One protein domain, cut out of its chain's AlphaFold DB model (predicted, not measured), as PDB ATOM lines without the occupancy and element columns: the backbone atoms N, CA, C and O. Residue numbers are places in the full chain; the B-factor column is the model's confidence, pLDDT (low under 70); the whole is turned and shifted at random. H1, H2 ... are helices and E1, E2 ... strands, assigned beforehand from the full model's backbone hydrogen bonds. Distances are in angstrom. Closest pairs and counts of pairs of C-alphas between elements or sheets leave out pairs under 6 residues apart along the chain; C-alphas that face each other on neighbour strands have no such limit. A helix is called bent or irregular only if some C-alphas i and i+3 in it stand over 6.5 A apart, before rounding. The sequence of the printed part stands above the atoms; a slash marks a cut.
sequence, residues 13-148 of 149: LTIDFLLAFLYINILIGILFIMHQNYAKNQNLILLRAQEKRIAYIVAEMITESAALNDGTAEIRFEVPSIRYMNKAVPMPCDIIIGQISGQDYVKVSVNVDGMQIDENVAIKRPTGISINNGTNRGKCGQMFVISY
ATOM      1  N   LEU A  13     -53.066  11.707  37.871       60.25
ATOM      2  CA  LEU A  13     -52.474  12.380  36.709       60.25
ATOM      3  C   LEU A  13     -51.175  13.133  37.065       60.25
ATOM      4  O   LEU A  13     -50.234  13.169  36.278       60.25
ATOM      5  N   THR A  14     -51.111  13.726  38.262       71.69
ATOM      6  CA  THR A  14     -49.910  14.423  38.750       71.69
ATOM      7  C   THR A  14     -48.785  13.466  39.144       71.69
ATOM      8  O   THR A  14     -47.619  13.799  38.952       71.69
ATOM      9  N   ILE A  15     -49.115  12.279  39.663       78.25
ATOM     10  CA  ILE A  15     -48.126  11.242  39.995       78.25
ATOM     11  C   ILE A  15     -47.559  10.626  38.714       78.25
ATOM     12  O   ILE A  15     -46.343  10.517  38.587       78.25
ATOM     13  N   ASP A  16     -48.412  10.310  37.738       76.44
ATOM     14  CA  ASP A  16     -47.987   9.772  36.441       76.44
ATOM     15  C   ASP A  16     -47.072  10.761  35.698       76.44
ATOM     16  O   ASP A  16     -46.061  10.366  35.118       76.44
ATOM     17  N   PHE A  17     -47.364  12.064  35.784       81.88
ATOM     18  CA  PHE A  17     -46.505  13.112  35.227       81.88
ATOM     19  C   PHE A  17     -45.143  13.199  35.933       81.88
ATOM     20  O   PHE A  17     -44.111  13.292  35.268       81.88
ATOM     21  N   LEU A  18     -45.113  13.134  37.269       84.44
ATOM     22  CA  LEU A  18     -43.866  13.135  38.042       84.44
ATOM     23  C   LEU A  18     -43.010  11.898  37.747       84.44
ATOM     24  O   LEU A  18     -41.795  12.019  37.595       84.44
ATOM     25  N   LEU A  19     -43.632  10.726  37.621       85.19
ATOM     26  CA  LEU A  19     -42.950   9.483  37.262       85.19
ATOM     27  C   LEU A  19     -42.393   9.538  35.837       85.19
ATOM     28  O   LEU A  19     -41.241   9.166  35.627       85.19
ATOM     29  N   ALA A  20     -43.160  10.055  34.872       84.81
ATOM     30  CA  ALA A  20     -42.687  10.246  33.502       84.81
ATOM     31  C   ALA A  20     -41.518  11.242  33.434       84.81
ATOM     32  O   ALA A  20     -40.524  10.988  32.753       84.81
ATOM     33  N   PHE A  21     -41.594  12.347  34.180       87.69
ATOM     34  CA  PHE A  21     -40.515  13.329  34.255       87.69
ATOM     35  C   PHE A  21     -39.247  12.732  34.878       87.69
ATOM     36  O   PHE A  21     -38.155  12.889  34.330       87.69
ATOM     37  N   LEU A  22     -39.373  11.997  35.986       90.62
ATOM     38  CA  LEU A  22     -38.250  11.297  36.612       90.62
ATOM     39  C   LEU A  22     -37.630  10.271  35.654       90.62
ATOM     40  O   LEU A  22     -36.411  10.227  35.501       90.62
ATOM     41  N   TYR A  23     -38.466   9.492  34.965       91.62
ATOM     42  CA  TYR A  23     -38.034   8.488  33.996       91.62
ATOM     43  C   TYR A  23     -37.225   9.100  32.844       91.62
ATOM     44  O   TYR A  23     -36.149   8.601  32.513       91.62
ATOM     45  N   ILE A  24     -37.683  10.224  32.283       91.81
ATOM     46  CA  ILE A  24     -36.960  10.942  31.223       91.81
ATOM     47  C   ILE A  24     -35.601  11.443  31.727       91.81
ATOM     48  O   ILE A  24     -34.598  11.272  31.036       91.81
ATOM     49  N   ASN A  25     -35.530  12.014  32.933       90.00
ATOM     50  CA  ASN A  25     -34.260  12.481  33.496       90.00
ATOM     51  C   ASN A  25     -33.265  11.330  33.714       90.00
ATOM     52  O   ASN A  25     -32.080  11.479  33.413       90.00
ATOM     53  N   ILE A  26     -33.743  10.169  34.171       91.25
ATOM     54  CA  ILE A  26     -32.914   8.965  34.307       91.25
ATOM     55  C   ILE A  26     -32.390   8.519  32.937       91.25
ATOM     56  O   ILE A  26     -31.195   8.258  32.801       91.25
ATOM     57  N   LEU A  27     -33.241   8.481  31.905       92.25
ATOM     58  CA  LEU A  27     -32.823   8.120  30.546       92.25
ATOM     59  C   LEU A  27     -31.768   9.079  29.980       92.25
ATOM     60  O   LEU A  27     -30.776   8.621  29.413       92.25
ATOM     61  N   ILE A  28     -31.944  10.391  30.163       91.62
ATOM     62  CA  ILE A  28     -30.959  11.399  29.738       91.62
ATOM     63  C   ILE A  28     -29.631  11.185  30.473       91.62
ATOM     64  O   ILE A  28     -28.572  11.207  29.845       91.62
ATOM     65  N   GLY A  29     -29.677  10.917  31.781       89.88
ATOM     66  CA  GLY A  29     -28.488  10.602  32.573       89.88
ATOM     67  C   GLY A  29     -27.743   9.371  32.051       89.88
ATOM     68  O   GLY A  29     -26.531   9.421  31.847       89.88
ATOM     69  N   ILE A  30     -28.464   8.283  31.758       90.12
ATOM     70  CA  ILE A  30     -27.882   7.055  31.194       90.12
ATOM     71  C   ILE A  30     -27.253   7.328  29.822       90.12
ATOM     72  O   ILE A  30     -26.120   6.909  29.580       90.12
ATOM     73  N   LEU A  31     -27.942   8.062  28.944       90.62
ATOM     74  CA  LEU A  31     -27.426   8.445  27.625       90.62
ATOM     75  C   LEU A  31     -26.134   9.262  27.732       90.62
ATOM     76  O   LEU A  31     -25.184   8.999  26.995       90.62
ATOM     77  N   PHE A  32     -26.067  10.208  28.671       89.56
ATOM     78  CA  PHE A  32     -24.865  11.010  28.892       89.56
ATOM     79  C   PHE A  32     -23.684  10.146  29.360       89.56
ATOM     80  O   PHE A  32     -22.583  10.264  28.821       89.56
ATOM     81  N   ILE A  33     -23.913   9.224  30.301       85.44
ATOM     82  CA  ILE A  33     -22.882   8.287  30.776       85.44
ATOM     83  C   ILE A  33     -22.406   7.377  29.636       85.44
ATOM     84  O   ILE A  33     -21.202   7.194  29.447       85.44
ATOM     85  N   MET A  34     -23.331   6.830  28.840       83.00
ATOM     86  CA  MET A  34     -22.988   5.998  27.683       83.00
ATOM     87  C   MET A  34     -22.160   6.767  26.650       83.00
ATOM     88  O   MET A  34     -21.168   6.235  26.153       83.00
ATOM     89  N   HIS A  35     -22.514   8.021  26.367       82.75
ATOM     90  CA  HIS A  35     -21.769   8.866  25.436       82.75
ATOM     91  C   HIS A  35     -20.331   9.124  25.910       82.75
ATOM     92  O   HIS A  35     -19.387   8.955  25.135       82.75
ATOM     93  N   GLN A  36     -20.145   9.455  27.192       80.06
ATOM     94  CA  GLN A  36     -18.814   9.655  27.782       80.06
ATOM     95  C   GLN A  36     -17.957   8.383  27.695       80.06
ATOM     96  O   GLN A  36     -16.793   8.434  27.290       80.06
ATOM     97  N   ASN A  37     -18.542   7.222  28.004       81.38
ATOM     98  CA  ASN A  37     -17.845   5.938  27.920       81.38
ATOM     99  C   ASN A  37     -17.466   5.573  26.477       81.38
ATOM    100  O   ASN A  37     -16.357   5.095  26.231       81.38
ATOM    101  N   TYR A  38     -18.352   5.835  25.513       80.75
ATOM    102  CA  TYR A  38     -18.072   5.608  24.097       80.75
ATOM    103  C   TYR A  38     -16.907   6.473  23.602       80.75
ATOM    104  O   TYR A  38     -15.960   5.950  23.012       80.75
ATOM    105  N   ALA A  39     -16.925   7.774  23.909       76.62
ATOM    106  CA  ALA A  39     -15.851   8.695  23.542       76.62
ATOM    107  C   ALA A  39     -14.505   8.287  24.168       76.62
ATOM    108  O   ALA A  39     -13.466   8.317  23.503       76.62
ATOM    109  N   LYS A  40     -14.511   7.845  25.435       76.88
ATOM    110  CA  LYS A  40     -13.311   7.324  26.106       76.88
ATOM    111  C   LYS A  40     -12.760   6.083  25.396       76.88
ATOM    112  O   LYS A  40     -11.559   6.024  25.133       76.88
ATOM    113  N   ASN A  41     -13.621   5.134  25.033       78.69
ATOM    114  CA  ASN A  41     -13.211   3.903  24.353       78.69
ATOM    115  C   ASN A  41     -12.661   4.158  22.946       78.69
ATOM    116  O   ASN A  41     -11.621   3.603  22.594       78.69
ATOM    117  N   GLN A  42     -13.305   5.019  22.152       78.19
ATOM    118  CA  GLN A  42     -12.795   5.376  20.823       78.19
ATOM    119  C   GLN A  42     -11.411   6.016  20.896       78.19
ATOM    120  O   GLN A  42     -10.522   5.674  20.117       78.19
ATOM    121  N   ASN A  43     -11.213   6.909  21.864       77.94
ATOM    122  CA  ASN A  43      -9.916   7.523  22.067       77.94
ATOM    123  C   ASN A  43      -8.844   6.486  22.431       77.94
ATOM    124  O   ASN A  43      -7.767   6.519  21.851       77.94
ATOM    125  N   LEU A  44      -9.132   5.531  23.324       77.88
ATOM    126  CA  LEU A  44      -8.179   4.466  23.665       77.88
ATOM    127  C   LEU A  44      -7.771   3.631  22.443       77.88
ATOM    128  O   LEU A  44      -6.592   3.325  22.280       77.88
ATOM    129  N   ILE A  45      -8.719   3.293  21.565       80.44
ATOM    130  CA  ILE A  45      -8.435   2.545  20.328       80.44
ATOM    131  C   ILE A  45      -7.520   3.354  19.401       80.44
ATOM    132  O   ILE A  45      -6.550   2.810  18.871       80.44
ATOM    133  N   LEU A  46      -7.798   4.649  19.228       82.62
ATOM    134  CA  LEU A  46      -6.967   5.525  18.404       82.62
ATOM    135  C   LEU A  46      -5.533   5.603  18.934       82.62
ATOM    136  O   LEU A  46      -4.590   5.511  18.148       82.62
ATOM    137  N   LEU A  47      -5.362   5.740  20.249       79.44
ATOM    138  CA  LEU A  47      -4.036   5.795  20.864       79.44
ATOM    139  C   LEU A  47      -3.246   4.519  20.616       79.44
ATOM    140  O   LEU A  47      -2.117   4.598  20.143       79.44
ATOM    141  N   ARG A  48      -3.871   3.356  20.808       78.19
ATOM    142  CA  ARG A  48      -3.239   2.062  20.518       78.19
ATOM    143  C   ARG A  48      -2.826   1.929  19.054       78.19
ATOM    144  O   ARG A  48      -1.765   1.390  18.747       78.19
ATOM    145  N   ALA A  49      -3.654   2.413  18.130       81.62
ATOM    146  CA  ALA A  49      -3.318   2.404  16.710       81.62
ATOM    147  C   ALA A  49      -2.121   3.322  16.400       81.62
ATOM    148  O   ALA A  49      -1.252   2.956  15.607       81.62
ATOM    149  N   GLN A  50      -2.045   4.491  17.044       83.88
ATOM    150  CA  GLN A  50      -0.924   5.421  16.895       83.88
ATOM    151  C   GLN A  50       0.372   4.875  17.513       83.88
ATOM    152  O   GLN A  50       1.414   4.974  16.867       83.88
ATOM    153  N   GLU A  51       0.319   4.239  18.688       79.94
ATOM    154  CA  GLU A  51       1.469   3.559  19.308       79.94
ATOM    155  C   GLU A  51       2.051   2.491  18.377       79.94
ATOM    156  O   GLU A  51       3.248   2.510  18.086       79.94
ATOM    157  N   LYS A  52       1.192   1.617  17.828       80.38
ATOM    158  CA  LYS A  52       1.599   0.598  16.847       80.38
ATOM    159  C   LYS A  52       2.250   1.230  15.625       80.38
ATOM    160  O   LYS A  52       3.324   0.804  15.217       80.38
ATOM    161  N   ARG A  53       1.625   2.263  15.052       83.06
ATOM    162  CA  ARG A  53       2.153   2.948  13.866       83.06
ATOM    163  C   ARG A  53       3.538   3.539  14.117       83.06
ATOM    164  O   ARG A  53       4.411   3.388  13.272       83.06
ATOM    165  N   ILE A  54       3.748   4.195  15.257       82.69
ATOM    166  CA  ILE A  54       5.047   4.790  15.591       82.69
ATOM    167  C   ILE A  54       6.093   3.703  15.828       82.69
ATOM    168  O   ILE A  54       7.206   3.833  15.330       82.69
ATOM    169  N   ALA A  55       5.739   2.615  16.515       78.81
ATOM    170  CA  ALA A  55       6.643   1.484  16.695       78.81
ATOM    171  C   ALA A  55       7.079   0.883  15.344       78.81
ATOM    172  O   ALA A  55       8.260   0.588  15.171       78.81
ATOM    173  N   TYR A  56       6.159   0.763  14.376       81.56
ATOM    174  CA  TYR A  56       6.483   0.318  13.016       81.56
ATOM    175  C   TYR A  56       7.426   1.286  12.304       81.56
ATOM    176  O   TYR A  56       8.437   0.839  11.779       81.56
ATOM    177  N   ILE A  57       7.139   2.593  12.338       82.00
ATOM    178  CA  ILE A  57       7.996   3.617  11.719       82.00
ATOM    179  C   ILE A  57       9.406   3.565  12.314       82.00
ATOM    180  O   ILE A  57      10.386   3.554  11.583       82.00
ATOM    181  N   VAL A  58       9.527   3.494  13.642       79.50
ATOM    182  CA  VAL A  58      10.832   3.408  14.315       79.50
ATOM    183  C   VAL A  58      11.568   2.127  13.909       79.50
ATOM    184  O   VAL A  58      12.762   2.177  13.627       79.50
ATOM    185  N   ALA A  59      10.878   0.984  13.847       77.19
ATOM    186  CA  ALA A  59      11.480  -0.281  13.428       77.19
ATOM    187  C   ALA A  59      11.932  -0.262  11.958       77.19
ATOM    188  O   ALA A  59      13.022  -0.742  11.647       77.19
ATOM    189  N   GLU A  60      11.128   0.310  11.065       79.31
ATOM    190  CA  GLU A  60      11.449   0.479   9.646       79.31
ATOM    191  C   GLU A  60      12.663   1.392   9.469       79.31
ATOM    192  O   GLU A  60      13.646   0.972   8.866       79.31
ATOM    193  N   MET A  61      12.667   2.560  10.122       78.06
ATOM    194  CA  MET A  61      13.806   3.481  10.114       78.06
ATOM    195  C   MET A  61      15.079   2.798  10.611       78.06
ATOM    196  O   MET A  61      16.128   2.950  10.002       78.06
ATOM    197  N   ILE A  62      15.020   1.995  11.676       75.25
ATOM    198  CA  ILE A  62      16.175   1.201  12.135       75.25
ATOM    199  C   ILE A  62      16.629   0.209  11.057       75.25
ATOM    200  O   ILE A  62      17.825   0.046  10.836       75.25
ATOM    201  N   THR A  63      15.691  -0.450  10.379       75.31
ATOM    202  CA  THR A  63      15.986  -1.476   9.367       75.31
ATOM    203  C   THR A  63      16.668  -0.884   8.140       75.31
ATOM    204  O   THR A  63      17.731  -1.354   7.739       75.31
ATOM    205  N   GLU A  64      16.071   0.154   7.555       74.31
ATOM    206  CA  GLU A  64      16.607   0.834   6.370       74.31
ATOM    207  C   GLU A  64      17.986   1.415   6.648       74.31
ATOM    208  O   GLU A  64      18.892   1.379   5.820       74.31
ATOM    209  N   SER A  65      18.154   1.928   7.856       71.06
ATOM    210  CA  SER A  65      19.332   2.682   8.219       71.06
ATOM    211  C   SER A  65      20.485   1.774   8.674       71.06
ATOM    212  O   SER A  65      21.648   2.077   8.421       71.06
ATOM    213  N   ALA A  66      20.178   0.573   9.175       67.25
ATOM    214  CA  ALA A  66      21.146  -0.509   9.327       67.25
ATOM    215  C   ALA A  66      21.631  -1.099   7.994       67.25
ATOM    216  O   ALA A  66      22.774  -1.541   7.912       67.25
ATOM    217  N   ALA A  67      20.803  -1.097   6.942       65.69
ATOM    218  CA  ALA A  67      21.226  -1.548   5.611       65.69
ATOM    219  C   ALA A  67      22.303  -0.636   4.986       65.69
ATOM    220  O   ALA A  67      23.024  -1.059   4.087       65.69
ATOM    221  N   LEU A  68      22.420   0.599   5.481       61.41
ATOM    222  CA  LEU A  68      23.400   1.601   5.056       61.41
ATOM    223  C   LEU A  68      24.659   1.619   5.941       61.41
ATOM    224  O   LEU A  68      25.529   2.461   5.737       61.41
ATOM    225  N   ASN A  69      24.747   0.737   6.941       61.41
ATOM    226  CA  ASN A  69      25.704   0.866   8.034       61.41
ATOM    227  C   ASN A  69      27.118   0.388   7.658       61.41
ATOM    228  O   ASN A  69      27.356  -0.796   7.424       61.41
ATOM    229  N   ASP A  70      28.064   1.320   7.691       58.44
ATOM    230  CA  ASP A  70      29.517   1.133   7.644       58.44
ATOM    231  C   ASP A  70      30.165   1.138   9.050       58.44
ATOM    232  O   ASP A  70      31.389   1.100   9.178       58.44
ATOM    233  N   GLY A  71      29.354   1.139  10.116       55.44
ATOM    234  CA  GLY A  71      29.777   1.011  11.515       55.44
ATOM    235  C   GLY A  71      29.993   2.335  12.251       55.44
ATOM    236  O   GLY A  71      30.415   2.319  13.403       55.44
ATOM    237  N   THR A  72      29.722   3.484  11.619       57.22
ATOM    238  CA  THR A  72      29.976   4.809  12.229       57.22
ATOM    239  C   THR A  72      28.813   5.796  12.129       57.22
ATOM    240  O   THR A  72      28.916   6.928  12.607       57.22
ATOM    241  N   ALA A  73      27.693   5.390  11.531       63.16
ATOM    242  CA  ALA A  73      26.582   6.290  11.273       63.16
ATOM    243  C   ALA A  73      25.796   6.637  12.555       63.16
ATOM    244  O   ALA A  73      25.451   5.774  13.364       63.16
ATOM    245  N   GLU A  74      25.456   7.918  12.706       70.56
ATOM    246  CA  GLU A  74      24.390   8.371  13.600       70.56
ATOM    247  C   GLU A  74      23.168   8.732  12.774       70.56
ATOM    248  O   GLU A  74      23.250   9.503  11.817       70.56
ATOM    249  N   ILE A  75      22.012   8.215  13.173       73.62
ATOM    250  CA  ILE A  75      20.782   8.373  12.409       73.62
ATOM    251  C   ILE A  75      19.782   9.100  13.274       73.62
ATOM    252  O   ILE A  75      19.490   8.709  14.403       73.62
ATOM    253  N   ARG A  76      19.319  10.227  12.739       77.50
ATOM    254  CA  ARG A  76      18.495  11.194  13.447       77.50
ATOM    255  C   ARG A  76      17.195  11.344  12.691       77.50
ATOM    256  O   ARG A  76      17.207  11.730  11.526       77.50
ATOM    257  N   PHE A  77      16.085  11.065  13.351       76.88
ATOM    258  CA  PHE A  77      14.768  11.251  12.758       76.88
ATOM    259  C   PHE A  77      13.778  11.780  13.782       76.88
ATOM    260  O   PHE A  77      13.901  11.535  14.983       76.88
ATOM    261  N   GLU A  78      12.799  12.536  13.302       79.81
ATOM    262  CA  GLU A  78      11.736  13.061  14.146       79.81
ATOM    263  C   GLU A  78      10.659  11.995  14.337       79.81
ATOM    264  O   GLU A  78      10.129  11.441  13.371       79.81
ATOM    265  N   VAL A  79      10.324  11.701  15.593       79.25
ATOM    266  CA  VAL A  79       9.267  10.733  15.889       79.25
ATOM    267  C   VAL A  79       7.913  11.443  15.897       79.25
ATOM    268  O   VAL A  79       7.754  12.426  16.629       79.25
ATOM    269  N   PRO A  80       6.899  10.928  15.174       80.06
ATOM    270  CA  PRO A  80       5.568  11.516  15.181       80.06
ATOM    271  C   PRO A  80       4.998  11.621  16.596       80.06
ATOM    272  O   PRO A  80       5.138  10.712  17.412       80.06
ATOM    273  N   SER A  81       4.308  12.721  16.888       81.12
ATOM    274  CA  SER A  81       3.582  12.850  18.151       81.12
ATOM    275  C   SER A  81       2.240  12.121  18.133       81.12
ATOM    276  O   SER A  81       1.565  12.058  17.105       81.12
ATOM    277  N   ILE A  82       1.809  11.652  19.302       78.06
ATOM    278  CA  ILE A  82       0.497  11.027  19.509       78.06
ATOM    279  C   ILE A  82      -0.522  12.105  19.889       78.06
ATOM    280  O   ILE A  82      -0.209  13.031  20.639       78.06
ATOM    281  N   ARG A  83      -1.753  12.011  19.375       74.94
ATOM    282  CA  ARG A  83      -2.827  12.984  19.641       74.94
ATOM    283  C   ARG A  83      -4.147  12.280  19.954       74.94
ATOM    284  O   ARG A  83      -4.566  11.385  19.228       74.94
ATOM    285  N   TYR A  84      -4.829  12.753  20.999       72.69
ATOM    286  CA  TYR A  84      -6.247  12.458  21.237       72.69
ATOM    287  C   TYR A  84      -7.119  13.112  20.157       72.69
ATOM    288  O   TYR A  84      -6.780  14.196  19.685       72.69
ATOM    289  N   MET A  85      -8.291  12.539  19.845       67.50
ATOM    290  CA  MET A  85      -9.230  13.190  18.911       67.50
ATOM    291  C   MET A  85      -9.698  14.563  19.405       67.50
ATOM    292  O   MET A  85     -10.017  15.434  18.605       67.50
ATOM    293  N   ASN A  86      -9.739  14.761  20.723       67.38
ATOM    294  CA  ASN A  86     -10.315  15.937  21.371       67.38
ATOM    295  C   ASN A  86      -9.289  16.821  22.104       67.38
ATOM    296  O   ASN A  86      -9.694  17.693  22.872       67.38
ATOM    297  N   LYS A  87      -7.977  16.629  21.895       66.44
ATOM    298  CA  LYS A  87      -6.941  17.516  22.455       66.44
ATOM    299  C   LYS A  87      -6.076  18.114  21.349       66.44
ATOM    300  O   LYS A  87      -5.543  17.403  20.506       66.44
ATOM    301  N   ALA A  88      -5.889  19.431  21.406       67.00
ATOM    302  CA  ALA A  88      -5.009  20.157  20.490       67.00
ATOM    303  C   ALA A  88      -3.516  19.915  20.785       67.00
ATOM    304  O   ALA A  88      -2.683  19.994  19.880       67.00
ATOM    305  N   VAL A  89      -3.187  19.606  22.044       72.00
ATOM    306  CA  VAL A  89      -1.811  19.397  22.502       72.00
ATOM    307  C   VAL A  89      -1.407  17.930  22.296       72.00
ATOM    308  O   VAL A  89      -2.145  17.041  22.737       72.00
ATOM    309  N   PRO A  90      -0.268  17.661  21.630       73.88
ATOM    310  CA  PRO A  90       0.266  16.312  21.500       73.88
ATOM    311  C   PRO A  90       0.631  15.724  22.860       73.88
ATOM    312  O   PRO A  90       1.064  16.426  23.773       73.88
ATOM    313  N   MET A  91       0.456  14.417  22.989       74.38
ATOM    314  CA  MET A  91       0.790  13.706  24.207       74.38
ATOM    315  C   MET A  91       2.248  13.276  24.241       74.38
ATOM    316  O   MET A  91       2.780  12.846  23.212       74.38
ATOM    317  N   PRO A  92       2.873  13.319  25.430       71.62
ATOM    318  CA  PRO A  92       4.162  12.689  25.618       71.62
ATOM    319  C   PRO A  92       3.999  11.175  25.456       71.62
ATOM    320  O   PRO A  92       3.095  10.566  26.028       71.62
ATOM    321  N   CYS A  93       4.886  10.573  24.675       77.62
ATOM    322  CA  CYS A  93       5.057   9.130  24.626       77.62
ATOM    323  C   CYS A  93       6.528   8.823  24.880       77.62
ATOM    324  O   CYS A  93       7.392   9.614  24.486       77.62
ATOM    325  N   ASP A  94       6.784   7.672  25.485       78.00
ATOM    326  CA  ASP A  94       8.120   7.126  25.650       78.00
ATOM    327  C   ASP A  94       8.335   6.001  24.636       78.00
ATOM    328  O   ASP A  94       7.464   5.160  24.403       78.00
ATOM    329  N   ILE A  95       9.512   5.996  24.027       76.50
ATOM    330  CA  ILE A  95       9.968   4.986  23.079       76.50
ATOM    331  C   ILE A  95      11.084   4.231  23.769       76.50
ATOM    332  O   ILE A  95      12.021   4.843  24.280       76.50
ATOM    333  N   ILE A  96      10.989   2.911  23.782       76.94
ATOM    334  CA  ILE A  96      11.962   2.020  24.391       76.94
ATOM    335  C   ILE A  96      12.402   1.039  23.317       76.94
ATOM    336  O   ILE A  96      11.583   0.308  22.759       76.94
ATOM    337  N   ILE A  97      13.701   1.014  23.055       74.31
ATOM    338  CA  ILE A  97      14.323  -0.008  22.221       74.31
ATOM    339  C   ILE A  97      15.109  -0.913  23.156       74.31
ATOM    340  O   ILE A  97      15.927  -0.442  23.942       74.31
ATOM    341  N   GLY A  98      14.830  -2.208  23.126       67.75
ATOM    342  CA  GLY A  98      15.459  -3.145  24.046       67.75
ATOM    343  C   GLY A  98      15.544  -4.545  23.478       67.75
ATOM    344  O   GLY A  98      15.169  -4.797  22.338       67.75
ATOM    345  N   GLN A  99      16.014  -5.466  24.310       63.59
ATOM    346  CA  GLN A  99      16.079  -6.886  23.995       63.59
ATOM    347  C   GLN A  99      15.442  -7.673  25.147       63.59
ATOM    348  O   GLN A  99      15.804  -7.479  26.306       63.59
ATOM    349  N   ILE A 100      14.458  -8.524  24.851       60.94
ATOM    350  CA  ILE A 100      13.854  -9.456  25.816       60.94
ATOM    351  C   ILE A 100      14.094 -10.867  25.289       60.94
ATOM    352  O   ILE A 100      13.743 -11.181  24.154       60.94
ATOM    353  N   SER A 101      14.697 -11.728  26.114       52.88
ATOM    354  CA  SER A 101      14.922 -13.147  25.790       52.88
ATOM    355  C   SER A 101      15.648 -13.375  24.453       52.88
ATOM    356  O   SER A 101      15.309 -14.282  23.696       52.88
ATOM    357  N   GLY A 102      16.626 -12.521  24.133       57.03
ATOM    358  CA  GLY A 102      17.398 -12.598  22.889       57.03
ATOM    359  C   GLY A 102      16.699 -12.024  21.649       57.03
ATOM    360  O   GLY A 102      17.325 -11.967  20.593       57.03
ATOM    361  N   GLN A 103      15.449 -11.560  21.753       60.41
ATOM    362  CA  GLN A 103      14.756 -10.862  20.668       60.41
ATOM    363  C   GLN A 103      14.751  -9.359  20.905       60.41
ATOM    364  O   GLN A 103      14.312  -8.874  21.952       60.41
ATOM    365  N   ASP A 104      15.236  -8.631  19.910       69.75
ATOM    366  CA  ASP A 104      15.206  -7.182  19.916       69.75
ATOM    367  C   ASP A 104      13.775  -6.688  19.684       69.75
ATOM    368  O   ASP A 104      13.044  -7.246  18.860       69.75
ATOM    369  N   TYR A 105      13.368  -5.636  20.385       72.25
ATOM    370  CA  TYR A 105      12.046  -5.048  20.247       72.25
ATOM    371  C   TYR A 105      12.064  -3.526  20.282       72.25
ATOM    372  O   TYR A 105      12.913  -2.896  20.916       72.25
ATOM    373  N   VAL A 106      11.056  -2.948  19.634       72.25
ATOM    374  CA  VAL A 106      10.668  -1.546  19.775       72.25
ATOM    375  C   VAL A 106       9.320  -1.496  20.483       72.25
ATOM    376  O   VAL A 106       8.362  -2.139  20.050       72.25
ATOM    377  N   LYS A 107       9.248  -0.740  21.578       75.44
ATOM    378  CA  LYS A 107       8.024  -0.452  22.330       75.44
ATOM    379  C   LYS A 107       7.790   1.052  22.349       75.44
ATOM    380  O   LYS A 107       8.705   1.825  22.613       75.44
ATOM    381  N   VAL A 108       6.549   1.452  22.111       75.75
ATOM    382  CA  VAL A 108       6.079   2.825  22.305       75.75
ATOM    383  C   VAL A 108       4.988   2.766  23.357       75.75
ATOM    384  O   VAL A 108       4.087   1.939  23.249       75.75
ATOM    385  N   SER A 109       5.094   3.595  24.387       75.25
ATOM    386  CA  SER A 109       4.129   3.645  25.481       75.25
ATOM    387  C   SER A 109       3.695   5.072  25.754       75.25
ATOM    388  O   SER A 109       4.527   5.958  25.961       75.25
ATOM    389  N   VAL A 110       2.386   5.280  25.817       72.88
ATOM    390  CA  VAL A 110       1.778   6.524  26.279       72.88
ATOM    391  C   VAL A 110       1.295   6.335  27.707       72.88
ATOM    392  O   VAL A 110       0.568   5.391  28.030       72.88
ATOM    393  N   ASN A 111       1.679   7.269  28.572       69.12
ATOM    394  CA  ASN A 111       1.154   7.338  29.925       69.12
ATOM    395  C   ASN A 111       0.054   8.403  29.970       69.12
ATOM    396  O   ASN A 111       0.315   9.584  29.731       69.12
ATOM    397  N   VAL A 112      -1.180   7.983  30.245       64.25
ATOM    398  CA  VAL A 112      -2.334   8.880  30.361       64.25
ATOM    399  C   VAL A 112      -2.835   8.823  31.793       64.25
ATOM    400  O   VAL A 112      -3.250   7.769  32.266       64.25
ATOM    401  N   ASP A 113      -2.816   9.968  32.479       59.41
ATOM    402  CA  ASP A 113      -3.345  10.122  33.841       59.41
ATOM    403  C   ASP A 113      -2.762   9.099  34.844       59.41
ATOM    404  O   ASP A 113      -3.456   8.594  35.724       59.41
ATOM    405  N   GLY A 114      -1.472   8.764  34.693       56.19
ATOM    406  CA  GLY A 114      -0.758   7.805  35.546       56.19
ATOM    407  C   GLY A 114      -1.046   6.332  35.237       56.19
ATOM    408  O   GLY A 114      -0.493   5.457  35.902       56.19
ATOM    409  N   MET A 115      -1.878   6.049  34.231       57.94
ATOM    410  CA  MET A 115      -2.118   4.708  33.716       57.94
ATOM    411  C   MET A 115      -1.434   4.531  32.362       57.94
ATOM    412  O   MET A 115      -1.715   5.232  31.387       57.94
ATOM    413  N   GLN A 116      -0.557   3.533  32.297       61.84
ATOM    414  CA  GLN A 116       0.013   3.087  31.038       61.84
ATOM    415  C   GLN A 116      -1.075   2.383  30.228       61.84
ATOM    416  O   GLN A 116      -1.698   1.428  30.700       61.84
ATOM    417  N   ILE A 117      -1.306   2.848  29.003       61.19
ATOM    418  CA  ILE A 117      -2.205   2.180  28.058       61.19
ATOM    419  C   ILE A 117      -1.412   1.017  27.447       61.19
ATOM    420  O   ILE A 117      -1.008   1.050  26.296       61.19
ATOM    421  N   ASP A 118      -1.093   0.006  28.256       50.44
ATOM    422  CA  ASP A 118      -0.170  -1.053  27.848       50.44
ATOM    423  C   ASP A 118      -0.919  -2.132  27.045       50.44
ATOM    424  O   ASP A 118      -1.541  -3.038  27.598       50.44
ATOM    425  N   GLU A 119      -0.850  -2.066  25.716       47.75
ATOM    426  CA  GLU A 119      -0.635  -3.296  24.954       47.75
ATOM    427  C   GLU A 119       0.881  -3.410  24.783       47.75
ATOM    428  O   GLU A 119       1.506  -2.557  24.159       47.75
ATOM    429  N   ASN A 120       1.493  -4.452  25.350       49.66
ATOM    430  CA  ASN A 120       2.890  -4.806  25.101       49.66
ATOM    431  C   ASN A 120       3.066  -5.217  23.629       49.66
ATOM    432  O   ASN A 120       3.216  -6.394  23.315       49.66
ATOM    433  N   VAL A 121       3.021  -4.260  22.706       51.44
ATOM    434  CA  VAL A 121       3.257  -4.493  21.278       51.44
ATOM    435  C   VAL A 121       4.714  -4.199  21.007       51.44
ATOM    436  O   VAL A 121       5.085  -3.228  20.356       51.44
ATOM    437  N   ALA A 122       5.549  -5.045  21.592       55.31
ATOM    438  CA  ALA A 122       6.938  -5.154  21.211       55.31
ATOM    439  C   ALA A 122       6.974  -5.635  19.753       55.31
ATOM    440  O   ALA A 122       6.653  -6.789  19.466       55.31
ATOM    441  N   ILE A 123       7.314  -4.745  18.822       56.53
ATOM    442  CA  ILE A 123       7.563  -5.144  17.435       56.53
ATOM    443  C   ILE A 123       8.989  -5.665  17.370       56.53
ATOM    444  O   ILE A 123       9.908  -4.993  17.839       56.53
ATOM    445  N   LYS A 124       9.168  -6.862  16.803       56.84
ATOM    446  CA  LYS A 124      10.482  -7.480  16.628       56.84
ATOM    447  C   LYS A 124      11.363  -6.565  15.772       56.84
ATOM    448  O   LYS A 124      11.022  -6.278  14.628       56.84
ATOM    449  N   ARG A 125      12.486  -6.115  16.325       59.69
ATOM    450  CA  ARG A 125      13.511  -5.361  15.600       59.69
ATOM    451  C   ARG A 125      14.350  -6.341  14.756       59.69
ATOM    452  O   ARG A 125      14.493  -7.507  15.142       59.69
ATOM    453  N   PRO A 126      14.904  -5.906  13.612       55.47
ATOM    454  CA  PRO A 126      15.878  -6.700  12.870       55.47
ATOM    455  C   PRO A 126      17.052  -7.130  13.756       55.47
ATOM    456  O   PRO A 126      17.568  -6.351  14.560       55.47
ATOM    457  N   THR A 127      17.456  -8.387  13.607       56.00
ATOM    458  CA  THR A 127      18.554  -9.005  14.356       56.00
ATOM    459  C   THR A 127      19.911  -8.534  13.836       56.00
ATOM    460  O   THR A 127      20.096  -8.459  12.624       56.00
ATOM    461  N   GLY A 128      20.875  -8.301  14.732       51.75
ATOM    462  CA  GLY A 128      22.278  -8.028  14.370       51.75
ATOM    463  C   GLY A 128      22.718  -6.564  14.449       51.75
ATOM    464  O   GLY A 128      23.826  -6.248  14.035       51.75
ATOM    465  N   ILE A 129      21.883  -5.674  14.991       56.59
ATOM    466  CA  ILE A 129      22.180  -4.239  15.105       56.59
ATOM    467  C   ILE A 129      22.529  -3.890  16.558       56.59
ATOM    468  O   ILE A 129      21.646  -3.806  17.401       56.59
ATOM    469  N   SER A 130      23.783  -3.648  16.923       56.03
ATOM    470  CA  SER A 130      24.059  -3.116  18.268       56.03
ATOM    471  C   SER A 130      23.678  -1.630  18.314       56.03
ATOM    472  O   SER A 130      24.281  -0.825  17.610       56.03
ATOM    473  N   ILE A 131      22.658  -1.255  19.098       58.75
ATOM    474  CA  ILE A 131      22.372   0.162  19.382       58.75
ATOM    475  C   ILE A 131      23.106   0.493  20.669       58.75
ATOM    476  O   ILE A 131      22.872  -0.138  21.705       58.75
ATOM    477  N   ASN A 132      24.017   1.458  20.593       53.41
ATOM    478  CA  ASN A 132      24.845   1.835  21.727       53.41
ATOM    479  C   ASN A 132      23.957   2.272  22.913       53.41
ATOM    480  O   ASN A 132      22.992   3.018  22.741       53.41
ATOM    481  N   ASN A 133      24.284   1.808  24.124       46.91
ATOM    482  CA  ASN A 133      23.450   1.855  25.344       46.91
ATOM    483  C   ASN A 133      23.049   3.268  25.853       46.91
ATOM    484  O   ASN A 133      22.471   3.387  26.933       46.91
ATOM    485  N   GLY A 134      23.340   4.338  25.106       43.41
ATOM    486  CA  GLY A 134      23.069   5.733  25.468       43.41
ATOM    487  C   GLY A 134      21.702   6.284  25.034       43.41
ATOM    488  O   GLY A 134      21.179   7.162  25.714       43.41
ATOM    489  N   THR A 135      21.087   5.772  23.955       55.09
ATOM    490  CA  THR A 135      19.836   6.320  23.367       55.09
ATOM    491  C   THR A 135      18.742   5.276  23.124       55.09
ATOM    492  O   THR A 135      17.832   5.462  22.321       55.09
ATOM    493  N   ASN A 136      18.734   4.195  23.904       59.88
ATOM    494  CA  ASN A 136      17.665   3.183  23.890       59.88
ATOM    495  C   ASN A 136      16.312   3.692  24.436       59.88
ATOM    496  O   ASN A 136      15.361   2.923  24.605       59.88
ATOM    497  N   ARG A 137      16.230   4.990  24.745       68.44
ATOM    498  CA  ARG A 137      15.027   5.689  25.176       68.44
ATOM    499  C   ARG A 137      14.901   7.010  24.441       68.44
ATOM    500  O   ARG A 137      15.875   7.746  24.316       68.44
ATOM    501  N   GLY A 138      13.687   7.342  24.034       73.06
ATOM    502  CA  GLY A 138      13.384   8.641  23.447       73.06
ATOM    503  C   GLY A 138      11.920   8.995  23.601       73.06
ATOM    504  O   GLY A 138      11.167   8.263  24.241       73.06
ATOM    505  N   LYS A 139      11.533  10.145  23.055       78.44
ATOM    506  CA  LYS A 139      10.198  10.711  23.247       78.44
ATOM    507  C   LYS A 139       9.535  11.040  21.919       78.44
ATOM    508  O   LYS A 139      10.196  11.498  20.991       78.44
ATOM    509  N   CYS A 140       8.220  10.852  21.854       78.62
ATOM    510  CA  CYS A 140       7.413  11.359  20.743       78.62
ATOM    511  C   CYS A 140       7.572  12.876  20.580       78.62
ATOM    512  O   CYS A 140       7.637  13.604  21.572       78.62
ATOM    513  N   GLY A 141       7.551  13.357  19.333       75.06
ATOM    514  CA  GLY A 141       7.670  14.785  19.017       75.06
ATOM    515  C   GLY A 141       9.056  15.367  19.285       75.06
ATOM    516  O   GLY A 141       9.196  16.581  19.404       75.06
ATOM    517  N   GLN A 142      10.066  14.511  19.436       77.81
ATOM    518  CA  GLN A 142      11.460  14.901  19.586       77.81
ATOM    519  C   GLN A 142      12.319  14.153  18.569       77.81
ATOM    520  O   GLN A 142      11.918  13.121  18.019       77.81
ATOM    521  N   MET A 143      13.517  14.687  18.333       76.06
ATOM    522  CA  MET A 143      14.532  13.998  17.548       76.06
ATOM    523  C   MET A 143      14.989  12.750  18.294       76.06
ATOM    524  O   MET A 143      15.464  12.824  19.427       76.06
ATOM    525  N   PHE A 144      14.855  11.609  17.633       76.44
ATOM    526  CA  PHE A 144      15.369  10.332  18.083       76.44
ATOM    527  C   PHE A 144      16.704  10.069  17.396       76.44
ATOM    528  O   PHE A 144      16.825  10.276  16.187       76.44
ATOM    529  N   VAL A 145      17.709   9.659  18.169       75.00
ATOM    530  CA  VAL A 145      19.081   9.466  17.685       75.00
ATOM    531  C   VAL A 145      19.507   8.030  17.936       75.00
ATOM    532  O   VAL A 145      19.502   7.566  19.075       75.00
ATOM    533  N   ILE A 146      19.899   7.342  16.872       71.94
ATOM    534  CA  ILE A 146      20.394   5.970  16.909       71.94
ATOM    535  C   ILE A 146      21.844   5.988  16.463       71.94
ATOM    536  O   ILE A 146      22.138   6.417  15.349       71.94
ATOM    537  N   SER A 147      22.731   5.519  17.332       66.75
ATOM    538  CA  SER A 147      24.149   5.359  17.021       66.75
ATOM    539  C   SER A 147      24.449   3.873  16.874       66.75
ATOM    540  O   SER A 147      24.172   3.086  17.790       66.75
ATOM    541  N   TYR A 148      24.997   3.505  15.718       65.62
ATOM    542  CA  TYR A 148      25.464   2.154  15.427       65.62
ATOM    543  C   TYR A 148      26.884   1.974  15.984       65.62
ATOM    544  O   TYR A 148      27.667   2.923  15.984       65.62
TER     545      TYR A 148
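What this domain is: This is residues 13 to 148 of the 149 residues of an uncharacterized protein of archaeon (UniProt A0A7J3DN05). One very long helix, H1, makes the length of the model: its residues 13 to 38 stick out as a bare arm, and its later residues pack on a small head of strands and loops. The head holds a sheet of three strands, E3 E2 E4, with residues 44 to 62 of H1 packed over one face of it on the side of its edge strand E3, and a two-stranded sheet, E1 E5, near the helix's last residues. The printed part has 136 residues, with one named helix and five named strands in the order H1 E1 E2 E3 E4 E5; the sheets, E3 E2 E4 and E1 E5, are antiparallel. The class is mixed, helices and strands. The whole is extended, with a radius of gyration of the C-alphas of 22.7 A and spans of 88 by 32 by 23 A.

Where its parts are: H1 is residues 13 to 66, 79.6 A from C-alpha 13 at (-52.474, 12.380, 36.709) to C-alpha 66 at (21.146, -0.509, 9.327), and is not bent. E1 is residues 74 to 78, 13.5 A long. E2 is residues 93 to 100, 20.6 A long, and bends by 53 degrees at residue 97. E3, residues 103 to 112, is the longest strand, 27.9 A. E4 is residues 137 to 139, 7.2 A. E5, residues 143 to 147, is 12.9 A long and ends with C-alpha 147 at (24.149, 5.359, 17.021).

How they stand to each other: H1 is on one face of the sheet E3 E2 E4, two layers, a helix on a sheet, at a height over the sheet of 6.3 A. It lies over E3, slantwise to the strands at 33 degrees to E3 on the local plane; their closest C-alphas are those of Glu 51 and Val 108, 5.5 A apart. Every O i to N i+4 pair of H1 is within hydrogen-bond range. E2 and E3 form a hairpin, with N 96 and O 107 2.8 A apart. On the other side of E2, the edge strand E4 is its antiparallel neighbour, with N 95 and O 138 2.8 A apart. E1 and E5 are antiparallel at 160 degrees, with N 75 and O 146 2.8 A apart. The closest C-alphas of H1 and E1 are those of Ser 65 and Ile 75, 7.2 A apart. E1 and E3 are apart, for instance.

The domain as a whole: Without residues 13 to 38, which stand free, the body spans 48 by 29 by 21 A. The printed part has no cut. The links E1 to E2 and E3 to E4 are long, with 14 and 24 residues. The mean pLDDT of the printed part is 72.2; 49 residues are under 70, among them residues 66 to 73 and 111 to 137.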